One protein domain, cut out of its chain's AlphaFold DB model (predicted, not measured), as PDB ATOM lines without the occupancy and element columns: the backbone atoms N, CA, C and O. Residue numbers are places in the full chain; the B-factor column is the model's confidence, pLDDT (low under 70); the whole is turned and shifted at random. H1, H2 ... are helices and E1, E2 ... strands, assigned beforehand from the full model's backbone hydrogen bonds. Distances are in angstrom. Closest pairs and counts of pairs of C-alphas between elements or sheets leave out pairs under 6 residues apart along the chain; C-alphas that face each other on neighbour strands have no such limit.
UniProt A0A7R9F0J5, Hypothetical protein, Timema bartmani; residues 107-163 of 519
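What this domain is: This is residues 107 to 163 of the 519 residues of the protein "Hypothetical protein" of Timema bartmani (UniProt A0A7R9F0J5). Look for a small twisted sheet of three strands, E1, E2 and E3, with one short helix, H1, packed over one face, over E2 and E3, and the other face bare. A stretch with no named element, residues 107 to 121, runs past the same side of the sheet as H1 before E1 begins. The printed part has 57 residues, with three named strands and then one named helix along the chain. The sheet's order is E1, E2, E3, all antiparallel; the class is mixed, helices and strands, with under half of the residues in named elements. The whole is compact, with a radius of gyration of the C-alphas of 10.8 A and spans of 32 by 24 by 15 A.

How they stand to each other: Start at the inner strand E2, residues 132 to 138, the longest strand by residues. On one side of it is the edge strand E1, residues 122 to 127, antiparallel at 153 degrees; look for N 125 and O 134 within hydrogen-bond range at 2.8 A. On the other side is the edge strand E3, residues 144 to 149, antiparallel at 163 degrees; here N 135 and O 147 are within hydrogen-bond range at 2.8 A. E1 and E2 form a hairpin, and so do E2 and E3; the three strands are a meander, each the antiparallel neighbour of the one before. The sheet is only just strongly twisted, with C-alphas up to 4.0 A off its best plane. H1, residues 155 to 162, is on the sheet at a height over the sheet of 9.4 A. It is over E2 and only just over E3, on which 3 of its C-alphas fall, and it runs along the strands, at 27 degrees to E2 on the local plane. The closest C-alphas of E3 and H1 are those of Arg 145 and Leu 162, 5.6 A apart. In H1 every O i to N i+4 pair is within hydrogen-bond range.

Where its parts are: Find C-alpha 132 at (26.032, 21.657, 238.580); from there E2 runs 19.3 A to C-alpha 138. E1 begins at C-alpha 122, at (36.506, 27.762, 228.569), and is 15.7 A long. E3 measures 16.2 A from C-alpha 144 to C-alpha 149. H1 runs 10.4 A from C-alpha 155 to C-alpha 162, at (36.751, 33.098, 234.767).

The domain as a whole: The two C-alphas farthest apart, those of Trp 107 and Leu 141, are 33.0 A apart. The printed part has no cut, and the links E1 to E2, E2 to E3 and E3 to H1 are tight. The mean pLDDT of the printed part is 87.2, and no printed residue is under 70.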
ATOM      1  N   TRP A 107      17.794  25.061 232.364       86.88
ATOM      2  CA  TRP A 107      18.207  25.993 233.424       86.88
ATOM      3  C   TRP A 107      19.651  26.495 233.270       86.88
ATOM      4  O   TRP A 107      19.997  27.550 233.795       86.88
ATOM      5  N   ALA A 108      20.510  25.744 232.572       87.12
ATOM      6  CA  ALA A 108      21.879  26.153 232.294       87.12
ATOM      7  C   ALA A 108      21.980  27.003 231.015       87.12
ATOM      8  O   ALA A 108      22.909  27.798 230.911       87.12
ATOM      9  N   GLN A 109      21.054  26.847 230.062       86.12
ATOM     10  CA  GLN A 109      21.031  27.581 228.787       86.12
ATOM     11  C   GLN A 109      20.327  28.941 228.858       86.12
ATOM     12  O   GLN A 109      20.503  29.756 227.956       86.12
ATOM     13  N   GLU A 110      19.500  29.163 229.878       84.69
ATOM     14  CA  GLU A 110      18.790  30.428 230.090       84.69
ATOM     15  C   GLU A 110      19.754  31.626 230.225       84.69
ATOM     16  O   GLU A 110      20.953  31.465 230.443       84.69
ATOM     17  N   GLU A 111      19.232  32.851 230.108       82.38
ATOM     18  CA  GLU A 111      20.030  34.089 230.184       82.38
ATOM     19  C   GLU A 111      20.793  34.226 231.514       82.38
ATOM     20  O   GLU A 111      21.953  34.634 231.523       82.38
ATOM     21  N   HIS A 112      20.169  33.791 232.614       84.25
ATOM     22  CA  HIS A 112      20.771  33.670 233.953       84.25
ATOM     23  C   HIS A 112      21.282  32.245 234.244       84.25
ATOM     24  O   HIS A 112      21.358  31.799 235.394       84.25
ATOM     25  N   GLY A 113      21.550  31.485 233.183       86.81
ATOM     26  CA  GLY A 113      22.079  30.134 233.231       86.81
ATOM     27  C   GLY A 113      23.596  30.104 233.408       86.81
ATOM     28  O   GLY A 113      24.246  31.102 233.694       86.81
ATOM     29  N   CYS A 114      24.173  28.918 233.236       88.25
ATOM     30  CA  CYS A 114      25.601  28.665 233.429       88.25
ATOM     31  C   CYS A 114      26.398  28.652 232.122       88.25
ATOM     32  O   CYS A 114      27.617  28.514 232.144       88.25
ATOM     33  N   MET A 115      25.739  28.732 230.968       85.88
ATOM     34  CA  MET A 115      26.416  28.624 229.681       85.88
ATOM     35  C   MET A 115      26.996  29.974 229.258       85.88
ATOM     36  O   MET A 115      26.313  30.836 228.708       85.88
ATOM     37  N   VAL A 116      28.295  30.133 229.487       82.75
ATOM     38  CA  VAL A 116      29.062  31.315 229.097       82.75
ATOM     39  C   VAL A 116      29.791  31.030 227.780       82.75
ATOM     40  O   VAL A 116      30.653  30.164 227.720       82.75
ATOM     41  N   THR A 117      29.462  31.743 226.701       73.12
ATOM     42  CA  THR A 117      30.056  31.513 225.363       73.12
ATOM     43  C   THR A 117      31.213  32.456 225.017       73.12
ATOM     44  O   THR A 117      31.826  32.329 223.961       73.12
ATOM     45  N   SER A 118      31.514  33.422 225.885       75.69
ATOM     46  CA  SER A 118      32.402  34.556 225.594       75.69
ATOM     47  C   SER A 118      33.880  34.339 225.936       75.69
ATOM     48  O   SER A 118      34.677  35.247 225.715       75.69
ATOM     49  N   LEU A 119      34.271  33.169 226.451       78.94
ATOM     50  CA  LEU A 119      35.655  32.880 226.844       78.94
ATOM     51  C   LEU A 119      36.273  31.796 225.937       78.94
ATOM     52  O   LEU A 119      35.755  30.682 225.891       78.94
ATOM     53  N   PRO A 120      37.380  32.084 225.223       70.88
ATOM     54  CA  PRO A 120      37.947  31.188 224.207       70.88
ATOM     55  C   PRO A 120      38.655  29.943 224.771       70.88
ATOM     56  O   PRO A 120      38.853  28.983 224.033       70.88
ATOM     57  N   SER A 121      39.022  29.949 226.057       80.25
ATOM     58  CA  SER A 121      39.694  28.831 226.751       80.25
ATOM     59  C   SER A 121      38.789  28.158 227.787       80.25
ATOM     60  O   SER A 121      39.274  27.592 228.766       80.25
ATOM     61  N   LEU A 122      37.472  28.275 227.612       84.62
ATOM     62  CA  LEU A 122      36.506  27.762 228.569       84.62
ATOM     63  C   LEU A 122      36.214  26.283 228.318       84.62
ATOM     64  O   LEU A 122      35.664  25.900 227.288       84.62
ATOM     65  N   THR A 123      36.529  25.452 229.301       85.38
ATOM     66  CA  THR A 123      36.078  24.067 229.383       85.38
ATOM     67  C   THR A 123      34.825  24.001 230.245       85.38
ATOM     68  O   THR A 123      34.788  24.560 231.342       85.38
ATOM     69  N   VAL A 124      33.803  23.290 229.774       85.88
ATOM     70  CA  VAL A 124      32.537  23.130 230.491       85.88
ATOM     71  C   VAL A 124      32.317  21.654 230.813       85.88
ATOM     72  O   VAL A 124      32.288  20.821 229.910       85.88
ATOM     73  N   THR A 125      32.146  21.331 232.095       85.62
ATOM     74  CA  THR A 125      31.965  19.961 232.591       85.62
ATOM     75  C   THR A 125      30.677  19.861 233.391       85.62
ATOM     76  O   THR A 125      30.454  20.622 234.327       85.62
ATOM     77  N   PHE A 126      29.817  18.898 233.069       84.81
ATOM     78  CA  PHE A 126      28.620  18.646 233.868       84.81
ATOM     79  C   PHE A 126      28.923  17.687 235.021       84.81
ATOM     80  O   PHE A 126      29.368  16.561 234.789       84.81
ATOM     81  N   LEU A 127      28.641  18.124 236.251       87.25
ATOM     82  CA  LEU A 127      28.798  17.367 237.492       87.25
ATOM     83  C   LEU A 127      27.438  16.784 237.920       87.25
ATOM     84  O   LEU A 127      26.676  17.460 238.623       87.25
ATOM     85  N   PRO A 128      27.106  15.532 237.538       79.56
ATOM     86  CA  PRO A 128      25.784  14.959 237.793       79.56
ATOM     87  C   PRO A 128      25.474  14.832 239.289       79.56
ATOM     88  O   PRO A 128      24.352  15.105 239.703       79.56
ATOM     89  N   GLU A 129      26.470  14.495 240.114       85.31
ATOM     90  CA  GLU A 129      26.305  14.339 241.569       85.31
ATOM     91  C   GLU A 129      25.891  15.639 242.265       85.31
ATOM     92  O   GLU A 129      25.211  15.617 243.288       85.31
ATOM     93  N   GLN A 130      26.287  16.782 241.701       87.25
ATOM     94  CA  GLN A 130      26.010  18.099 242.269       87.25
ATOM     95  C   GLN A 130      24.883  18.833 241.543       87.25
ATOM     96  O   GLN A 130      24.500  19.917 241.984       87.25
ATOM     97  N   SER A 131      24.378  18.262 240.441       87.12
ATOM     98  CA  SER A 131      23.482  18.942 239.499       87.12
ATOM     99  C   SER A 131      24.014  20.333 239.124       87.12
ATOM    100  O   SER A 131      23.285  21.320 239.162       87.12
ATOM    101  N   ALA A 132      25.314  20.410 238.827       89.75
ATOM    102  CA  ALA A 132      26.032  21.657 238.580       89.75
ATOM    103  C   ALA A 132      26.840  21.578 237.278       89.75
ATOM    104  O   ALA A 132      27.269  20.502 236.865       89.75
ATOM    105  N   VAL A 133      27.071  22.727 236.654       89.69
ATOM    106  CA  VAL A 133      28.001  22.898 235.537       89.69
ATOM    107  C   VAL A 133      29.278  23.530 236.080       89.69
ATOM    108  O   VAL A 133      29.246  24.639 236.608       89.69
ATOM    109  N   GLU A 134      30.397  22.825 235.973       91.31
ATOM    110  CA  GLU A 134      31.723  23.357 236.262       91.31
ATOM    111  C   GLU A 134      32.295  24.022 235.010       91.31
ATOM    112  O   GLU A 134      32.434  23.403 233.955       91.31
ATOM    113  N   LEU A 135      32.634  25.294 235.142       91.00
ATOM    114  CA  LEU A 135      33.282  26.100 234.124       91.00
ATOM    115  C   LEU A 135      34.739  26.268 234.541       91.00
ATOM    116  O   LEU A 135      35.013  26.756 235.636       91.00
ATOM    117  N   THR A 136      35.669  25.850 233.691       91.19
ATOM    118  CA  THR A 136      37.111  25.962 233.929       91.19
ATOM    119  C   THR A 136      37.745  26.791 232.824       91.19
ATOM    120  O   THR A 136      37.571  26.487 231.652       91.19
ATOM    121  N   SER A 137      38.493  27.825 233.192       91.62
ATOM    122  CA  SER A 137      39.278  28.653 232.278       91.62
ATOM    123  C   SER A 137      40.761  28.391 232.522       91.62
ATOM    124  O   SER A 137      41.233  28.505 233.658       91.62
ATOM    125  N   ASP A 138      41.493  27.994 231.480       90.00
ATOM    126  CA  ASP A 138      42.951  27.842 231.540       90.00
ATOM    127  C   ASP A 138      43.636  29.179 231.222       90.00
ATOM    128  O   ASP A 138      43.614  29.652 230.081       90.00
ATOM    129  N   CYS A 139      44.258  29.774 232.242       90.19
ATOM    130  CA  CYS A 139      45.009  31.024 232.155       90.19
ATOM    131  C   CYS A 139      46.512  30.806 231.928       90.19
ATOM    132  O   CYS A 139      47.315  31.731 232.044       90.19
ATOM    133  N   GLY A 140      46.933  29.587 231.584       87.88
ATOM    134  CA  GLY A 140      48.312  29.283 231.231       87.88
ATOM    135  C   GLY A 140      49.253  29.327 232.435       87.88
ATOM    136  O   GLY A 140      49.431  28.319 233.115       87.88
ATOM    137  N   LEU A 141      49.935  30.459 232.648       85.94
ATOM    138  CA  LEU A 141      50.865  30.631 233.775       85.94
ATOM    139  C   LEU A 141      50.145  31.005 235.072       85.94
ATOM    140  O   LEU A 141      50.583  30.576 236.137       85.94
ATOM    141  N   ASP A 142      49.012  31.701 234.976       86.75
ATOM    142  CA  ASP A 142      48.218  32.137 236.136       86.75
ATOM    143  C   ASP A 142      47.355  31.002 236.721       86.75
ATOM    144  O   ASP A 142      46.564  31.195 237.645       86.75
ATOM    145  N   GLY A 143      47.519  29.789 236.187       89.75
ATOM    146  CA  GLY A 143      46.812  28.588 236.605       89.75
ATOM    147  C   GLY A 143      45.446  28.433 235.941       89.75
ATOM    148  O   GLY A 143      45.184  28.959 234.861       89.75
ATOM    149  N   THR A 144      44.572  27.660 236.584       91.81
ATOM    150  CA  THR A 144      43.211  27.397 236.098       91.81
ATOM    151  C   THR A 144      42.197  28.039 237.030       91.81
ATOM    152  O   THR A 144      42.209  27.736 238.226       91.81
ATOM    153  N   ARG A 145      41.289  28.856 236.499       92.19
ATOM    154  CA  ARG A 145      40.152  29.404 237.250       92.19
ATOM    155  C   ARG A 145      38.946  28.485 237.084       92.19
ATOM    156  O   ARG A 145      38.726  27.975 235.989       92.19
ATOM    157  N   ARG A 146      38.193  28.228 238.156       93.88
ATOM    158  CA  ARG A 146      37.062  27.284 238.148       93.88
ATOM    159  C   ARG A 146      35.883  27.842 238.920       93.88
ATOM    160  O   ARG A 146      36.078  28.346 240.022       93.88
ATOM    161  N   ILE A 147      34.681  27.688 238.381       93.50
ATOM    162  CA  ILE A 147      33.432  27.987 239.085       93.50
ATOM    163  C   ILE A 147      32.428  26.858 238.863       93.50
ATOM    164  O   ILE A 147      32.344  26.301 237.770       93.50
ATOM    165  N   ALA A 148      31.656  26.521 239.894       93.31
ATOM    166  CA  ALA A 148      30.567  25.553 239.803       93.31
ATOM    167  C   ALA A 148      29.227  26.292 239.865       93.31
ATOM    168  O   ALA A 148      28.902  26.924 240.869       93.31
ATOM    169  N   CYS A 149      28.444  26.201 238.795       91.81
ATOM    170  CA  CYS A 149      27.187  26.913 238.629       91.81
ATOM    171  C   CYS A 149      25.996  25.944 238.678       91.81
ATOM    172  O   CYS A 149      25.969  24.927 237.985       91.81
ATOM    173  N   LYS A 150      24.995  26.260 239.507       90.88
ATOM    174  CA  LYS A 150      23.754  25.477 239.689       90.88
ATOM    175  C   LYS A 150      22.517  26.177 239.098       90.88
ATOM    176  O   LYS A 150      21.391  25.841 239.451       90.88
ATOM    177  N   GLY A 151      22.742  27.150 238.216       86.75
ATOM    178  CA  GLY A 151      21.730  28.058 237.671       86.75
ATOM    179  C   GLY A 151      21.602  29.347 238.484       86.75
ATOM    180  O   GLY A 151      22.139  29.436 239.589       86.75
ATOM    181  N   GLN A 152      20.894  30.335 237.924       86.00
ATOM    182  CA  GLN A 152      20.660  31.653 238.537       86.00
ATOM    183  C   GLN A 152      21.958  32.373 238.931       86.00
ATOM    184  O   GLN A 152      22.036  33.009 239.981       86.00
ATOM    185  N   ALA A 153      22.997  32.222 238.114       85.88
ATOM    186  CA  ALA A 153      24.277  32.866 238.353       85.88
ATOM    187  C   ALA A 153      24.336  34.210 237.624       85.88
ATOM    188  O   ALA A 153      23.819  34.351 236.515       85.88
ATOM    189  N   ASP A 154      24.982  35.187 238.255       90.38
ATOM    190  CA  ASP A 154      25.281  36.464 237.623       90.38
ATOM    191  C   ASP A 154      26.351  36.237 236.542       90.38
ATOM    192  O   ASP A 154      27.476  35.807 236.820       90.38
ATOM    193  N   ARG A 155      25.970  36.459 235.280       88.44
ATOM    194  CA  ARG A 155      26.810  36.174 234.116       88.44
ATOM    195  C   ARG A 155      28.063  37.039 234.123       88.44
ATOM    196  O   ARG A 155      29.134  36.552 233.758       88.44
ATOM    197  N   GLU A 156      27.940  38.297 234.526       89.12
ATOM    198  CA  GLU A 156      29.031  39.257 234.601       89.12
ATOM    199  C   GLU A 156      30.024  38.857 235.696       89.12
ATOM    200  O   GLU A 156      31.235  38.851 235.461       89.12
ATOM    201  N   GLU A 157      29.522  38.438 236.860       90.88
ATOM    202  CA  GLU A 157      30.358  37.939 237.953       90.88
ATOM    203  C   GLU A 157      31.111  36.664 237.541       90.88
ATOM    204  O   GLU A 157      32.325  36.562 237.733       90.88
ATOM    205  N   MET A 158      30.422  35.710 236.905       90.88
ATOM    206  CA  MET A 158      31.046  34.490 236.389       90.88
ATOM    207  C   MET A 158      32.124  34.794 235.347       90.88
ATOM    208  O   MET A 158      33.212  34.220 235.393       90.88
ATOM    209  N   MET A 159      31.842  35.715 234.421       89.62
ATOM    210  CA  MET A 159      32.804  36.167 233.418       89.62
ATOM    211  C   MET A 159      34.040  36.780 234.065       89.62
ATOM    212  O   MET A 159      35.153  36.445 233.666       89.62
ATOM    213  N   HIS A 160      33.866  37.631 235.073       90.50
ATOM    214  CA  HIS A 160      34.973  38.243 235.801       90.50
ATOM    215  C   HIS A 160      35.825  37.188 236.521       90.50
ATOM    216  O   HIS A 160      37.050  37.186 236.414       90.50
ATOM    217  N   GLN A 161      35.189  36.236 237.209       91.00
ATOM    218  CA  GLN A 161      35.900  35.169 237.915       91.00
ATOM    219  C   GLN A 161      36.654  34.232 236.963       91.00
ATOM    220  O   GLN A 161      37.731  33.759 237.310       91.00
ATOM    221  N   LEU A 162      36.130  33.977 235.763       91.00
ATOM    222  CA  LEU A 162      36.751  33.098 234.767       91.00
ATOM    223  C   LEU A 162      37.738  33.810 233.830       91.00
ATOM    224  O   LEU A 162      38.500  33.140 233.126       91.00
ATOM    225  N   SER A 163      37.734  35.142 233.799       90.50
ATOM    226  CA  SER A 163      38.642  35.924 232.960       90.50
ATOM    227  C   SER A 163      40.068  35.838 233.486       90.50
ATOM    228  O   SER A 163      40.328  36.022 234.671       90.50
TER     229      SER A 163